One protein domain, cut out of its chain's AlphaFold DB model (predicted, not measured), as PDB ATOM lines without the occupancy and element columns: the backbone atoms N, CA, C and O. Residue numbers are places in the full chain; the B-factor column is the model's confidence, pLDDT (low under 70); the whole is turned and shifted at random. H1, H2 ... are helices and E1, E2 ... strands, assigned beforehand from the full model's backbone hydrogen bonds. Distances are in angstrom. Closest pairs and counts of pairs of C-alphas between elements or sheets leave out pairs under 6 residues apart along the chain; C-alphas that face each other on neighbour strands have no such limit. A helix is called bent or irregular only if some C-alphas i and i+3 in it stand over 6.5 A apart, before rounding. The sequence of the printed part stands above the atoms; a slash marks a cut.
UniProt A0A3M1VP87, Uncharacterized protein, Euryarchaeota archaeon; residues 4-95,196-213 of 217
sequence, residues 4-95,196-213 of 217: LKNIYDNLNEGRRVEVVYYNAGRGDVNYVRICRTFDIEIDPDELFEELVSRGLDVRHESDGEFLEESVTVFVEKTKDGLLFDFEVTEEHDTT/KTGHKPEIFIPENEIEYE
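Overview. This is residues 4 to 95 and 196 to 213 of the 217 residues of an uncharacterized protein of Euryarchaeota archaeon (UniProt A0A3M1VP87). A long, twisted sheet of four strands has two short helices, H1 and H2, over one face and its other face bare, while H3 sits beside H1 near the end where E2 turns into E3. The longest strand, E3, runs along the long axis, and the link of residues 25 to 43 folds back beside the edge strand E1. The printed part has 110 residues, with three named helices and four named strands in the order H1 E1 H2 E2 E3 E4 H3; the sheet order is E1 E2 E3 E4, all antiparallel, and the class is mixed, helices and strands. The whole is compact, with a radius of gyration of the C-alphas of 14.6 A, yet elongated, spanning 44 by 26 by 22 A.

Along the chain. In the sheet, E1 is residues 16 to 24, 23.2 A long, and bends by 52 degrees at residue 19. E2 is residues 68 to 77, 29.4 A. E3 is residues 81 to 95, 40.8 A, from C-alpha 81 at (263.376, 232.139, 243.643) to C-alpha 95 at (282.722, 203.358, 222.084). E4 is residues 198 to 206, 24.8 A. H1 is residues 4 to 10, 10.2 A, and H2 residues 44 to 53, 14.1 A. H3, residues 207 to 213, 11.3 A, ends at C-alpha 213, (260.302, 238.959, 231.318); it is only just irregular, with C-alphas 210 and 213 6.6 A apart.

Arrangement. E1 and E2 are antiparallel at 159 degrees, with N 19 and O 73 within hydrogen-bond range at 2.9 A. The hairpin E2 and E3, at 170 degrees, has N 74 and O 85 at 2.8 A. E3 and E4, at 154 degrees, have N 84 and O 203 at 2.8 A. H1 and H2 are on the same face of the sheet, making two layers, helices on one face of a sheet. H2 runs across the strands, at a height over the sheet of 8.5 A; the closest C-alphas of H2 and E1 are those of Pro 44 and Val 20, 6.3 A apart. H1, also at 8.5 A, runs slantwise to E2 at 57 degrees on the local plane, only just short of across. H1 and H3 touch, closest at the C-alphas of Lys 5 and Ile 210, 5.7 A. H3 only grazes the sheet with residues 207 to 210. H2 and H3 are apart. Every O i to N i+4 pair is within hydrogen-bond range in H1 and H2, and 2 of 3 in H3.

Size, cuts and confidence. The C-alphas farthest apart are those of Thr 95 and Tyr 212, 45.3 A. Residues 96 to 195 are not printed, and C-alphas 95 and 196 are 16.5 A apart across this cut. The links E1 to H2 and H2 to E2 are long. Mean pLDDT of the printed part is 74.9, and 40 residues are under 70, among them residues 23 to 40 and 59 to 68.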
ATOM      1  N   LEU A   4     259.172 229.699 233.558       88.19
ATOM      2  CA  LEU A   4     259.674 230.072 234.884       88.19
ATOM      3  C   LEU A   4     258.583 230.693 235.757       88.19
ATOM      4  O   LEU A   4     258.384 230.277 236.897       88.19
ATOM      5  N   LYS A   5     257.821 231.635 235.194       87.56
ATOM      6  CA  LYS A   5     256.699 232.275 235.884       87.56
ATOM      7  C   LYS A   5     255.593 231.277 236.199       87.56
ATOM      8  O   LYS A   5     255.108 231.234 237.324       87.56
ATOM      9  N   ASN A   6     255.239 230.429 235.233       86.19
ATOM     10  CA  ASN A   6     254.197 229.431 235.446       86.19
ATOM     11  C   ASN A   6     254.581 228.415 236.535       86.19
ATOM     12  O   ASN A   6     253.753 228.053 237.369       86.19
ATOM     13  N   ILE A   7     255.847 227.990 236.572       88.06
ATOM     14  CA  ILE A   7     256.380 227.135 237.636       88.06
ATOM     15  C   ILE A   7     256.334 227.875 238.977       88.06
ATOM     16  O   ILE A   7     255.828 227.324 239.951       88.06
ATOM     17  N   TYR A   8     256.809 229.122 239.036       88.38
ATOM     18  CA  TYR A   8     256.853 229.903 240.274       88.38
ATOM     19  C   TYR A   8     255.461 230.149 240.875       88.38
ATOM     20  O   TYR A   8     255.287 230.012 242.088       88.38
ATOM     21  N   ASP A   9     254.466 230.466 240.046       86.88
ATOM     22  CA  ASP A   9     253.103 230.776 240.491       86.88
ATOM     23  C   ASP A   9     252.344 229.534 240.988       86.88
ATOM     24  O   ASP A   9     251.520 229.634 241.900       86.88
ATOM     25  N   ASN A  10     252.632 228.356 240.421       86.62
ATOM     26  CA  ASN A  10     251.896 227.121 240.716       86.62
ATOM     27  C   ASN A  10     252.622 226.171 241.684       86.62
ATOM     28  O   ASN A  10     252.003 225.252 242.228       86.62
ATOM     29  N   LEU A  11     253.920 226.367 241.925       87.25
ATOM     30  CA  LEU A  11     254.688 225.544 242.853       87.25
ATOM     31  C   LEU A  11     254.597 226.092 244.284       87.25
ATOM     32  O   LEU A  11     254.784 227.280 244.538       87.25
ATOM     33  N   ASN A  12     254.335 225.209 245.248       87.44
ATOM     34  CA  ASN A  12     254.380 225.565 246.668       87.44
ATOM     35  C   ASN A  12     255.835 225.659 247.151       87.44
ATOM     36  O   ASN A  12     256.658 224.825 246.777       87.44
ATOM     37  N   GLU A  13     256.129 226.625 248.026       90.12
ATOM     38  CA  GLU A  13     257.451 226.769 248.657       90.12
ATOM     39  C   GLU A  13     257.882 225.461 249.352       90.12
ATOM     40  O   GLU A  13     257.085 224.823 250.047       90.12
ATOM     41  N   GLY A  14     259.137 225.052 249.145       84.81
ATOM     42  CA  GLY A  14     259.727 223.829 249.701       84.81
ATOM     43  C   GLY A  14     259.279 222.530 249.024       84.81
ATOM     44  O   GLY A  14     259.598 221.440 249.504       84.81
ATOM     45  N   ARG A  15     258.505 222.605 247.932       83.75
ATOM     46  CA  ARG A  15     258.123 221.433 247.140       83.75
ATOM     47  C   ARG A  15     259.085 221.256 245.970       83.75
ATOM     48  O   ARG A  15     259.085 222.067 245.051       83.75
ATOM     49  N   ARG A  16     259.817 220.141 245.971       86.56
ATOM     50  CA  ARG A  16     260.612 219.667 244.832       86.56
ATOM     51  C   ARG A  16     259.740 218.854 243.875       86.56
ATOM     52  O   ARG A  16     259.025 217.948 244.312       86.56
ATOM     53  N   VAL A  17     259.784 219.170 242.585       86.56
ATOM     54  CA  VAL A  17     259.038 218.472 241.528       86.56
ATOM     55  C   VAL A  17     259.913 218.210 240.314       86.56
ATOM     56  O   VAL A  17     260.764 219.022 239.978       86.56
ATOM     57  N   GLU A  18     259.691 217.083 239.650       86.25
ATOM     58  CA  GLU A  18     260.292 216.793 238.348       86.25
ATOM     59  C   GLU A  18     259.576 217.608 237.260       86.25
ATOM     60  O   GLU A  18     258.342 217.709 237.270       86.25
ATOM     61  N   VAL A  19     260.339 218.211 236.345       81.19
ATOM     62  CA  VAL A  19     259.802 219.078 235.279       81.19
ATOM     63  C   VAL A  19     260.203 218.642 233.878       81.19
ATOM     64  O   VAL A  19     259.382 218.726 232.966       81.19
ATOM     65  N   VAL A  20     261.430 218.153 233.694       79.69
ATOM     66  CA  VAL A  20     261.954 217.736 232.386       79.69
ATOM     67  C   VAL A  20     262.853 216.522 232.565       79.69
ATOM     68  O   VAL A  20     263.561 216.406 233.560       79.69
ATOM     69  N   TYR A  21     262.840 215.637 231.578       77.19
ATOM     70  CA  TYR A  21     263.823 214.580 231.405       77.19
ATOM     71  C   TYR A  21     264.427 214.737 230.008       77.19
ATOM     72  O   TYR A  21     263.691 215.011 229.054       77.19
ATOM     73  N   TYR A  22     265.744 214.591 229.875       74.56
ATOM     74  CA  TYR A  22     266.408 214.640 228.575       74.56
ATOM     75  C   TYR A  22     267.473 213.556 228.434       74.56
ATOM     76  O   TYR A  22     268.138 213.198 229.406       74.56
ATOM     77  N   ASN A  23     267.637 213.084 227.196       69.75
ATOM     78  CA  ASN A  23     268.773 212.274 226.781       69.75
ATOM     79  C   ASN A  23     269.650 213.127 225.857       69.75
ATOM     80  O   ASN A  23     269.183 213.584 224.811       69.75
ATOM     81  N   ALA A  24     270.903 213.367 226.232       62.78
ATOM     82  CA  ALA A  24     271.867 214.038 225.358       62.78
ATOM     83  C   ALA A  24     272.878 213.021 224.818       62.78
ATOM     84  O   ALA A  24     273.448 212.272 225.607       62.78
ATOM     85  N   GLY A  25     273.049 212.986 223.489       58.16
ATOM     86  CA  GLY A  25     273.943 212.071 222.767       58.16
ATOM     87  C   GLY A  25     273.603 211.940 221.277       58.16
ATOM     88  O   GLY A  25     272.436 212.056 220.912       58.16
ATOM     89  N   ARG A  26     274.598 211.633 220.428       52.69
ATOM     90  CA  ARG A  26     274.545 211.508 218.945       52.69
ATOM     91  C   ARG A  26     274.552 212.781 218.096       52.69
ATOM     92  O   ARG A  26     273.861 212.838 217.082       52.69
ATOM     93  N   GLY A  27     275.294 213.818 218.480       48.28
ATOM     94  CA  GLY A  27     275.336 215.073 217.709       48.28
ATOM     95  C   GLY A  27     274.012 215.859 217.667       48.28
ATOM     96  O   GLY A  27     273.997 216.956 217.120       48.28
ATOM     97  N   ASP A  28     272.955 215.341 218.304       51.22
ATOM     98  CA  ASP A  28     271.635 215.938 218.502       51.22
ATOM     99  C   ASP A  28     271.178 215.678 219.955       51.22
ATOM    100  O   ASP A  28     271.592 214.711 220.592       51.22
ATOM    101  N   VAL A  29     270.320 216.535 220.516       50.53
ATOM    102  CA  VAL A  29     269.674 216.285 221.819       50.53
ATOM    103  C   VAL A  29     268.352 215.566 221.547       50.53
ATOM    104  O   VAL A  29     267.442 216.140 220.954       50.53
ATOM    105  N   ASN A  30     268.238 214.296 221.951       53.06
ATOM    106  CA  ASN A  30     267.012 213.519 221.779       53.06
ATOM    107  C   ASN A  30     266.120 213.674 223.015       53.06
ATOM    108  O   ASN A  30     266.274 213.004 224.036       53.06
ATOM    109  N   TYR A  31     265.153 214.581 222.913       52.97
ATOM    110  CA  TYR A  31     264.204 214.872 223.980       52.97
ATOM    111  C   TYR A  31     263.227 213.708 224.187       52.97
ATOM    112  O   TYR A  31     262.391 213.415 223.328       52.97
ATOM    113  N   VAL A  32     263.260 213.078 225.363       47.78
ATOM    114  CA  VAL A  32     262.193 212.166 225.795       47.78
ATOM    115  C   VAL A  32     261.317 212.894 226.815       47.78
ATOM    116  O   VAL A  32     261.558 212.894 228.014       47.78
ATOM    117  N   ARG A  33     260.264 213.539 226.307       50.69
ATOM    118  CA  ARG A  33     259.169 214.159 227.081       50.69
ATOM    119  C   ARG A  33     258.500 213.068 227.955       50.69
ATOM    120  O   ARG A  33     258.256 211.978 227.449       50.69
ATOM    121  N   ILE A  34     258.118 213.239 229.227       48.09
ATOM    122  CA  ILE A  34     257.247 214.236 229.878       48.09
ATOM    123  C   ILE A  34     257.349 214.022 231.409       48.09
ATOM    124  O   ILE A  34     257.246 212.869 231.829       48.09
ATOM    125  N   CYS A  35     257.306 215.078 232.238       43.78
ATOM    126  CA  CYS A  35     256.677 214.961 233.561       43.78
ATOM    127  C   CYS A  35     255.316 215.673 233.585       43.78
ATOM    128  O   CYS A  35     255.210 216.892 233.475       43.78
ATOM    129  N   ARG A  36     254.239 214.879 233.692       50.06
ATOM    130  CA  ARG A  36     252.876 215.343 233.988       50.06
ATOM    131  C   ARG A  36     252.802 215.534 235.491       50.06
ATOM    132  O   ARG A  36     252.123 214.779 236.188       50.06
ATOM    133  N   THR A  37     253.536 216.506 236.006       51.28
ATOM    134  CA  THR A  37     253.385 216.867 237.407       51.28
ATOM    135  C   THR A  37     252.122 217.707 237.486       51.28
ATOM    136  O   THR A  37     252.099 218.851 237.046       51.28
ATOM    137  N   PHE A  38     251.042 217.037 237.905       50.47
ATOM    138  CA  PHE A  38     249.653 217.498 237.914       50.47
ATOM    139  C   PHE A  38     249.545 219.023 238.096       50.47
ATOM    140  O   PHE A  38     249.874 219.539 239.162       50.47
ATOM    141  N   ASP A  39     249.085 219.690 237.031       60.62
ATOM    142  CA  ASP A  39     248.608 221.080 236.966       60.62
ATOM    143  C   ASP A  39     249.599 222.205 236.588       60.62
ATOM    144  O   ASP A  39     249.173 223.356 236.543       60.62
ATOM    145  N   ILE A  40     250.860 221.922 236.217       68.88
ATOM    146  CA  ILE A  40     251.754 222.945 235.620       68.88
ATOM    147  C   ILE A  40     251.988 222.647 234.135       68.88
ATOM    148  O   ILE A  40     252.570 221.625 233.773       68.88
ATOM    149  N   GLU A  41     251.521 223.541 233.263       73.94
ATOM    150  CA  GLU A  41     251.773 223.468 231.820       73.94
ATOM    151  C   GLU A  41     253.161 224.044 231.512       73.94
ATOM    152  O   GLU A  41     253.437 225.204 231.806       73.94
ATOM    153  N   ILE A  42     254.056 223.228 230.959       77.25
ATOM    154  CA  ILE A  42     255.436 223.621 230.648       77.25
ATOM    155  C   ILE A  42     255.723 223.268 229.189       77.25
ATOM    156  O   ILE A  42     255.392 222.169 228.726       77.25
ATOM    157  N   ASP A  43     256.345 224.202 228.476       80.56
ATOM    158  CA  ASP A  43     257.009 223.938 227.207       80.56
ATOM    159  C   ASP A  43     258.434 223.432 227.504       80.56
ATOM    160  O   ASP A  43     259.283 224.213 227.936       80.56
ATOM    161  N   PRO A  44     258.705 222.123 227.375       77.12
ATOM    162  CA  PRO A  44     259.988 221.551 227.774       77.12
ATOM    163  C   PRO A  44     261.158 222.090 226.948       77.12
ATOM    164  O   PRO A  44     262.258 222.171 227.490       77.12
ATOM    165  N   ASP A  45     260.928 222.480 225.692       76.75
ATOM    166  CA  ASP A  45     261.983 222.952 224.796       76.75
ATOM    167  C   ASP A  45     262.409 224.367 225.220       76.75
ATOM    168  O   ASP A  45     263.588 224.609 225.473       76.75
ATOM    169  N   GLU A  46     261.438 225.264 225.445       82.25
ATOM    170  CA  GLU A  46     261.674 226.628 225.959       82.25
ATOM    171  C   GLU A  46     262.331 226.602 227.353       82.25
ATOM    172  O   GLU A  46     263.232 227.390 227.631       82.25
ATOM    173  N   LEU A  47     261.926 225.684 228.244       84.50
ATOM    174  CA  LEU A  47     262.546 225.561 229.570       84.50
ATOM    175  C   LEU A  47     263.985 225.045 229.471       84.50
ATOM    176  O   LEU A  47     264.855 225.518 230.194       84.50
ATOM    177  N   PHE A  48     264.235 224.065 228.607       80.50
ATOM    178  CA  PHE A  48     265.569 223.509 228.433       80.50
ATOM    179  C   PHE A  48     266.536 224.534 227.833       80.50
ATOM    180  O   PHE A  48     267.626 224.708 228.373       80.50
ATOM    181  N   GLU A  49     266.133 225.252 226.779       82.19
ATOM    182  CA  GLU A  49     266.926 226.344 226.194       82.19
ATOM    183  C   GLU A  49     267.284 227.409 227.237       82.19
ATOM    184  O   GLU A  49     268.431 227.858 227.297       82.19
ATOM    185  N   GLU A  50     266.336 227.756 228.110       86.88
ATOM    186  CA  GLU A  50     266.575 228.688 229.210       86.88
ATOM    187  C   GLU A  50     267.577 228.124 230.226       86.88
ATOM    188  O   GLU A  50     268.522 228.805 230.610       86.88
ATOM    189  N   LEU A  51     267.458 226.858 230.632       87.44
ATOM    190  CA  LEU A  51     268.422 226.249 231.557       87.44
ATOM    191  C   LEU A  51     269.831 226.151 230.944       87.44
ATOM    192  O   LEU A  51     270.816 226.396 231.644       87.44
ATOM    193  N   VAL A  52     269.947 225.867 229.643       84.81
ATOM    194  CA  VAL A  52     271.226 225.888 228.909       84.81
ATOM    195  C   VAL A  52     271.815 227.297 228.872       84.81
ATOM    196  O   VAL A  52     272.999 227.470 229.173       84.81
ATOM    197  N   SER A  53     271.004 228.323 228.590       85.62
ATOM    198  CA  SER A  53     271.449 229.727 228.597       85.62
ATOM    199  C   SER A  53     271.970 230.169 229.976       85.62
ATOM    200  O   SER A  53     272.864 231.015 230.073       85.62
ATOM    201  N   ARG A  54     271.462 229.536 231.041       87.50
ATOM    202  CA  ARG A  54     271.813 229.764 232.452       87.50
ATOM    203  C   ARG A  54     272.989 228.919 232.950       87.50
ATOM    204  O   ARG A  54     273.391 229.078 234.103       87.50
ATOM    205  N   GLY A  55     273.568 228.067 232.103       83.50
ATOM    206  CA  GLY A  55     274.774 227.299 232.419       83.50
ATOM    207  C   GLY A  55     274.556 225.814 232.706       83.50
ATOM    208  O   GLY A  55     275.458 225.185 233.264       83.50
ATOM    209  N   LEU A  56     273.410 225.237 232.326       83.38
ATOM    210  CA  LEU A  56     273.269 223.783 232.254       83.38
ATOM    211  C   LEU A  56     274.256 223.250 231.211       83.38
ATOM    212  O   LEU A  56     274.093 223.471 230.013       83.38
ATOM    213  N   ASP A  57     275.286 222.552 231.684       79.81
ATOM    214  CA  ASP A  57     276.271 221.905 230.825       79.81
ATOM    215  C   ASP A  57     275.671 220.630 230.227       79.81
ATOM    216  O   ASP A  57     275.453 219.632 230.928       79.81
ATOM    217  N   VAL A  58     275.371 220.683 228.934       76.12
ATOM    218  CA  VAL A  58     274.877 219.549 228.155       76.12
ATOM    219  C   VAL A  58     276.076 218.911 227.487       76.12
ATOM    220  O   VAL A  58     276.807 219.571 226.745       76.12
ATOM    221  N   ARG A  59     276.296 217.620 227.739       67.38
ATOM    222  CA  ARG A  59     277.380 216.932 227.047       67.38
ATOM    223  C   ARG A  59     277.048 216.820 225.567       67.38
ATOM    224  O   ARG A  59     276.002 216.302 225.184       67.38
ATOM    225  N   HIS A  60     277.976 217.283 224.746       60.75
ATOM    226  CA  HIS A  60     277.970 217.054 223.312       60.75
ATOM    227  C   HIS A  60     279.006 215.983 222.988       60.75
ATOM    228  O   HIS A  60     280.081 215.957 223.591       60.75
ATOM    229  N   GLU A  61     278.687 215.097 222.046       52.84
ATOM    230  CA  GLU A  61     279.668 214.137 221.541       52.84
ATOM    231  C   GLU A  61     280.878 214.863 220.945       52.84
ATOM    232  O   GLU A  61     280.741 215.880 220.258       52.84
ATOM    233  N   SER A  62     282.067 214.324 221.205       48.34
ATOM    234  CA  SER A  62     283.280 214.651 220.463       48.34
ATOM    235  C   SER A  62     283.553 213.553 219.425       48.34
ATOM    236  O   SER A  62     283.038 212.442 219.553       48.34
ATOM    237  N   ASP A  63     284.314 213.858 218.365       46.56
ATOM    238  CA  ASP A  63     284.577 212.920 217.261       46.56
ATOM    239  C   ASP A  63     285.009 211.531 217.773       46.56
ATOM    240  O   ASP A  63     286.113 211.350 218.289       46.56
ATOM    241  N   GLY A  64     284.140 210.533 217.579       41.62
ATOM    242  CA  GLY A  64     284.398 209.133 217.927       41.62
ATOM    243  C   GLY A  64     283.947 208.693 219.325       41.62
ATOM    244  O   GLY A  64     284.095 207.509 219.636       41.62
ATOM    245  N   GLU A  65     283.372 209.580 220.140       47.03
ATOM    246  CA  GLU A  65     282.787 209.257 221.447       47.03
ATOM    247  C   GLU A  65     281.263 209.109 221.344       47.03
ATOM    248  O   GLU A  65     280.578 210.027 220.907       47.03
ATOM    249  N   PHE A  66     280.718 207.971 221.788       51.47
ATOM    250  CA  PHE A  66     279.293 207.886 222.124       51.47
ATOM    251  C   PHE A  66     279.126 208.296 223.577       51.47
ATOM    252  O   PHE A  66     279.635 207.618 224.475       51.47
ATOM    253  N   LEU A  67     278.424 209.402 223.779       56.28
ATOM    254  CA  LEU A  67     278.047 209.902 225.089       56.28
ATOM    255  C   LEU A  67     276.532 209.970 225.110       56.28
ATOM    256  O   LEU A  67     275.956 210.785 224.402       56.28
ATOM    257  N   GLU A  68     275.900 209.111 225.900       64.81
ATOM    258  CA  GLU A  68     274.480 209.234 226.221       64.81
ATOM    259  C   GLU A  68     274.376 209.571 227.713       64.81
ATOM    260  O   GLU A  68     274.840 208.810 228.561       64.81
ATOM    261  N   GLU A  69     273.834 210.743 228.043       71.56
ATOM    262  CA  GLU A  69     273.482 211.107 229.417       71.56
ATOM    263  C   GLU A  69     271.966 211.206 229.555       71.56
ATOM    264  O   GLU A  69     271.314 211.937 228.814       71.56
ATOM    265  N   SER A  70     271.416 210.472 230.521       76.56
ATOM    266  CA  SER A  70     270.002 210.525 230.897       76.56
ATOM    267  C   SER A  70     269.847 211.394 232.137       76.56
ATOM    268  O   SER A  70     270.283 211.007 233.228       76.56
ATOM    269  N   VAL A  71     269.235 212.567 231.998       79.19
ATOM    270  CA  VAL A  71     269.195 213.582 233.058       79.19
ATOM    271  C   VAL A  71     267.763 213.937 233.417       79.19
ATOM    272  O   VAL A  71     266.953 214.289 232.560       79.19
ATOM    273  N   THR A  72     267.468 213.879 234.714       84.81
ATOM    274  CA  THR A  72     266.190 214.310 235.286       84.81
ATOM    275  C   THR A  72     266.354 215.685 235.918       84.81
ATOM    276  O   THR A  72     267.213 215.885 236.777       84.81
ATOM    277  N   VAL A  73     265.522 216.632 235.496       87.19
ATOM    278  CA  VAL A  73     265.495 218.010 235.983       87.19
ATOM    279  C   VAL A  73     264.402 218.151 237.031       87.19
ATOM    280  O   VAL A  73     263.215 217.938 236.760       87.19
ATOM    281  N   PHE A  74     264.808 218.576 238.218       89.31
ATOM    282  CA  PHE A  74     263.928 218.929 239.315       89.31
ATOM    283  C   PHE A  74     263.932 220.433 239.538       89.31
ATOM    284  O   PHE A  74     264.937 221.098 239.312       89.31
ATOM    285  N   VAL A  75     262.818 220.961 240.032       91.44
ATOM    286  CA  VAL A  75     262.712 222.343 240.497       91.44
ATOM    287  C   VAL A  75     262.090 222.394 241.888       91.44
ATOM    288  O   VAL A  75     261.146 221.660 242.193       91.44
ATOM    289  N   GLU A  76     262.614 223.275 242.728       92.88
ATOM    290  CA  GLU A  76     262.068 223.634 244.031       92.88
ATOM    291  C   GLU A  76     261.838 225.145 244.100       92.88
ATOM    292  O   GLU A  76     262.714 225.939 243.755       92.88
ATOM    293  N   LYS A  77     260.660 225.559 244.580       91.69
ATOM    294  CA  LYS A  77     260.409 226.963 244.915       91.69
ATOM    295  C   LYS A  77     260.985 227.272 246.289       91.69
ATOM    296  O   LYS A  77     260.550 226.693 247.286       91.69
ATOM    297  N   THR A  78     261.906 228.223 246.344       91.44
ATOM    298  CA  THR A  78     262.451 228.774 247.586       91.44
ATOM    299  C   THR A  78     261.793 230.122 247.896       91.44
ATOM    300  O   THR A  78     260.977 230.627 247.122       91.44
ATOM    301  N   LYS A  79     262.146 230.727 249.035       88.81
ATOM    302  CA  LYS A  79     261.700 232.090 249.380       88.81
ATOM    303  C   LYS A  79     262.209 233.152 248.419       88.81
ATOM    304  O   LYS A  79     261.586 234.196 248.310       88.81
ATOM    305  N   ASP A  80     263.341 232.878 247.781       91.06
ATOM    306  CA  ASP A  80     264.104 233.867 247.031       91.06
ATOM    307  C   ASP A  80     264.058 233.600 245.515       91.06
ATOM    308  O   ASP A  80     264.621 234.377 244.746       91.06
ATOM    309  N   GLY A  81     263.424 232.507 245.061       92.62
ATOM    310  CA  GLY A  81     263.376 232.139 243.643       92.62
ATOM    311  C   GLY A  81     263.077 230.661 243.370       92.62
ATOM    312  O   GLY A  81     262.413 229.983 244.156       92.62
ATOM    313  N   LEU A  82     263.578 230.163 242.239       93.81
ATOM    314  CA  LEU A  82     263.526 228.756 241.834       93.81
ATOM    315  C   LEU A  82     264.928 228.140 241.866       93.81
ATOM    316  O   LEU A  82     265.873 228.713 241.326       93.81
ATOM    317  N   LEU A  83     265.050 226.961 242.470       95.00
ATOM    318  CA  LEU A  83     266.259 226.145 242.454       95.00
ATOM    319  C   LEU A  83     266.043 224.940 241.539       95.00
ATOM    320  O   LEU A  83     265.143 224.141 241.791       95.00
ATOM    321  N   PHE A  84     266.872 224.807 240.509       92.75
ATOM    322  CA  PHE A  84     266.904 223.658 239.615       92.75
ATOM    323  C   PHE A  84     268.056 222.725 239.987       92.75
ATOM    324  O   PHE A  84     269.203 223.159 240.098       92.75
ATOM    325  N   ASP A  85     267.731 221.447 240.151       91.94
ATOM    326  CA  ASP A  85     268.662 220.354 240.441       91.94
ATOM    327  C   ASP A  85     268.570 219.299 239.334       91.94
ATOM    328  O   ASP A  85     267.523 219.110 238.709       91.94
ATOM    329  N   PHE A  86     269.682 218.622 239.077       89.19
ATOM    330  CA  PHE A  86     269.889 217.797 237.897       89.19
ATOM    331  C   PHE A  86     270.490 216.463 238.311       89.19
ATOM    332  O   PHE A  86     271.677 216.378 238.634       89.19
ATOM    333  N   GLU A  87     269.684 215.410 238.258       86.19
ATOM    334  CA  GLU A  87     270.132 214.053 238.549       86.19
ATOM    335  C   GLU A  87     270.518 213.345 237.249       86.19
ATOM    336  O   GLU A  87     269.682 213.130 236.369       86.19
ATOM    337  N   VAL A  88     271.789 212.955 237.135       81.12
ATOM    338  CA  VAL A  88     272.262 212.057 236.077       81.12
ATOM    339  C   VAL A  88     271.910 210.640 236.502       81.12
ATOM    340  O   VAL A  88     272.423 210.135 237.503       81.12
ATOM    341  N   THR A  89     270.999 210.020 235.763       69.56
ATOM    342  CA  THR A  89     270.463 208.689 236.068       69.56
ATOM    343  C   THR A  89     271.271 207.583 235.399       69.56
ATOM    344  O   THR A  89     271.529 206.555 236.029       69.56
ATOM    345  N   GLU A  90     271.735 207.815 234.168       66.19
ATOM    346  CA  GLU A  90     272.599 206.907 233.411       66.19
ATOM    347  C   GLU A  90     273.616 207.711 232.577       66.19
ATOM    348  O   GLU A  90     273.286 208.767 232.034       66.19
ATOM    349  N   GLU A  91     274.857 207.217 232.511       62.62
ATOM    350  CA  GLU A  91     275.963 207.769 231.718       62.62
ATOM    351  C   GLU A  91     276.546 206.635 230.863       62.62
ATOM    352  O   GLU A  91     276.930 205.572 231.361       62.62
ATOM    353  N   HIS A  92     276.588 206.832 229.555       63.78
ATOM    354  CA  HIS A  92     277.204 205.896 228.627       63.78
ATOM    355  C   HIS A  92     278.561 206.470 228.240       63.78
ATOM    356  O   HIS A  92     278.631 207.409 227.457       63.78
ATOM    357  N   ASP A  93     279.627 205.917 228.816       58.91
ATOM    358  CA  ASP A  93     281.004 206.258 228.466       58.91
ATOM    359  C   ASP A  93     281.590 205.100 227.659       58.91
ATOM    360  O   ASP A  93     281.490 203.952 228.081       58.91
ATOM    361  N   THR A  94     282.305 205.412 226.578       54.91
ATOM    362  CA  THR A  94     283.094 204.537 225.683       54.91
ATOM    363  C   THR A  94     282.360 203.864 224.527       54.91
ATOM    364  O   THR A  94     281.421 203.098 224.700       54.91
ATOM    365  N   THR A  95     282.921 204.082 223.340       65.12
ATOM    366  CA  THR A  95     282.722 203.358 222.084       65.12
ATOM    367  C   THR A  95     283.986 202.571 221.789       65.12
ATOM    368  O   THR A  95     284.986 203.127 221.339       65.12
ATOM    369  N   LYS A 196     276.739 205.426 236.445       57.19
ATOM    370  CA  LYS A 196     277.179 206.475 237.344       57.19
ATOM    371  C   LYS A 196     275.978 207.367 237.578       57.19
ATOM    372  O   LYS A 196     275.556 208.114 236.707       57.19
ATOM    373  N   THR A 197     275.426 207.258 238.776       65.12
ATOM    374  CA  THR A 197     274.502 208.266 239.279       65.12
ATOM    375  C   THR A 197     275.315 209.484 239.692       65.12
ATOM    376  O   THR A 197     276.290 209.342 240.439       65.12
ATOM    377  N   GLY A 198     274.934 210.662 239.219       76.31
ATOM    378  CA  GLY A 198     275.653 211.904 239.479       76.31
ATOM    379  C   GLY A 198     274.715 213.094 239.605       76.31
ATOM    380  O   GLY A 198     273.511 212.969 239.401       76.31
ATOM    381  N   HIS A 199     275.285 214.249 239.929       83.25
ATOM    382  CA  HIS A 199     274.569 215.522 239.930       83.25
ATOM    383  C   HIS A 199     275.310 216.518 239.044       83.25
ATOM    384  O   HIS A 199     276.546 216.571 239.083       83.25
ATOM    385  N   LYS A 200     274.568 217.304 238.260       84.62
ATOM    386  CA  LYS A 200     275.124 218.500 237.608       84.62
ATOM    387  C   LYS A 200     275.024 219.698 238.566       84.62
ATOM    388  O   LYS A 200     274.284 219.625 239.547       84.62
ATOM    389  N   PRO A 201     275.786 220.782 238.332       87.19
ATOM    390  CA  PRO A 201     275.664 221.995 239.134       87.19
ATOM    391  C   PRO A 201     274.225 222.515 239.157       87.19
ATOM    392  O   PRO A 201     273.568 222.577 238.121       87.19
ATOM    393  N   GLU A 202     273.760 222.899 240.342       92.25
ATOM    394  CA  GLU A 202     272.441 223.501 240.519       92.25
ATOM    395  C   GLU A 202     272.367 224.875 239.838       92.25
ATOM    396  O   GLU A 202     273.348 225.626 239.805       92.25
ATOM    397  N   ILE A 203     271.178 225.230 239.347       93.94
ATOM    398  CA  ILE A 203     270.892 226.552 238.780       93.94
ATOM    399  C   ILE A 203     269.863 227.242 239.664       93.94
ATOM    400  O   ILE A 203     268.752 226.749 239.849       93.94
ATOM    401  N   PHE A 204     270.220 228.408 240.193       94.75
ATOM    402  CA  PHE A 204     269.304 229.243 240.959       94.75
ATOM    403  C   PHE A 204     268.860 230.447 240.128       94.75
ATOM    404  O   PHE A 204     269.698 231.192 239.621       94.75
ATOM    405  N   ILE A 205     267.545 230.645 240.025       93.31
ATOM    406  CA  ILE A 205     266.931 231.784 239.342       93.31
ATOM    407  C   ILE A 205     266.187 232.619 240.389       93.31
ATOM    408  O   ILE A 205     265.204 232.130 240.956       93.31
ATOM    409  N   PRO A 206     266.633 233.853 240.676       92.88
ATOM    410  CA  PRO A 206     266.023 234.678 241.708       92.88
ATOM    411  C   PRO A 206     264.659 235.226 241.261       92.88
ATOM    412  O   PRO A 206     264.431 235.474 240.078       92.88
ATOM    413  N   GLU A 207     263.751 235.442 242.216       91.06
ATOM    414  CA  GLU A 207     262.362 235.877 241.974       91.06
ATOM    415  C   GLU A 207     262.267 237.119 241.080       91.06
ATOM    416  O   GLU A 207     261.448 237.164 240.165       91.06
ATOM    417  N   ASN A 208     263.146 238.102 241.284       88.31
ATOM    418  CA  ASN A 208     263.152 239.325 240.486       88.31
ATOM    419  C   ASN A 208     263.342 239.035 238.988       88.31
ATOM    420  O   ASN A 208     262.699 239.668 238.162       88.31
ATOM    421  N   GLU A 209     264.175 238.065 238.615       86.00
ATOM    422  CA  GLU A 209     264.407 237.707 237.211       86.00
ATOM    423  C   GLU A 209     263.235 236.937 236.590       86.00
ATOM    424  O   GLU A 209     263.049 236.993 235.379       86.00
ATOM    425  N   ILE A 210     262.398 236.298 237.412       85.31
ATOM    426  CA  ILE A 210     261.169 235.616 236.977       85.31
ATOM    427  C   ILE A 210     260.070 236.639 236.632       85.31
ATOM    428  O   ILE A 210     259.227 236.401 235.763       85.31
ATOM    429  N   GLU A 211     260.065 237.800 237.296       67.62
ATOM    430  CA  GLU A 211     259.040 238.834 237.122       67.62
ATOM    431  C   GLU A 211     259.288 239.773 235.921       67.62
ATOM    432  O   GLU A 211     258.323 240.262 235.318       67.62
ATOM    433  N   TYR A 212     260.551 240.010 235.539       56.88
ATOM    434  CA  TYR A 212     260.928 241.032 234.545       56.88
ATOM    435  C   TYR A 212     260.742 240.639 233.065       56.88
ATOM    436  O   TYR A 212     260.794 241.520 232.207       56.88
ATOM    437  N   GLU A 213     260.463 239.379 232.727       51.84
ATOM    438  CA  GLU A 213     260.302 238.959 231.318       51.84
ATOM    439  C   GLU A 213     258.996 239.442 230.657       51.84
ATOM    440  O   GLU A 213     258.836 239.356 229.442       51.84
TER     441      GLU A 213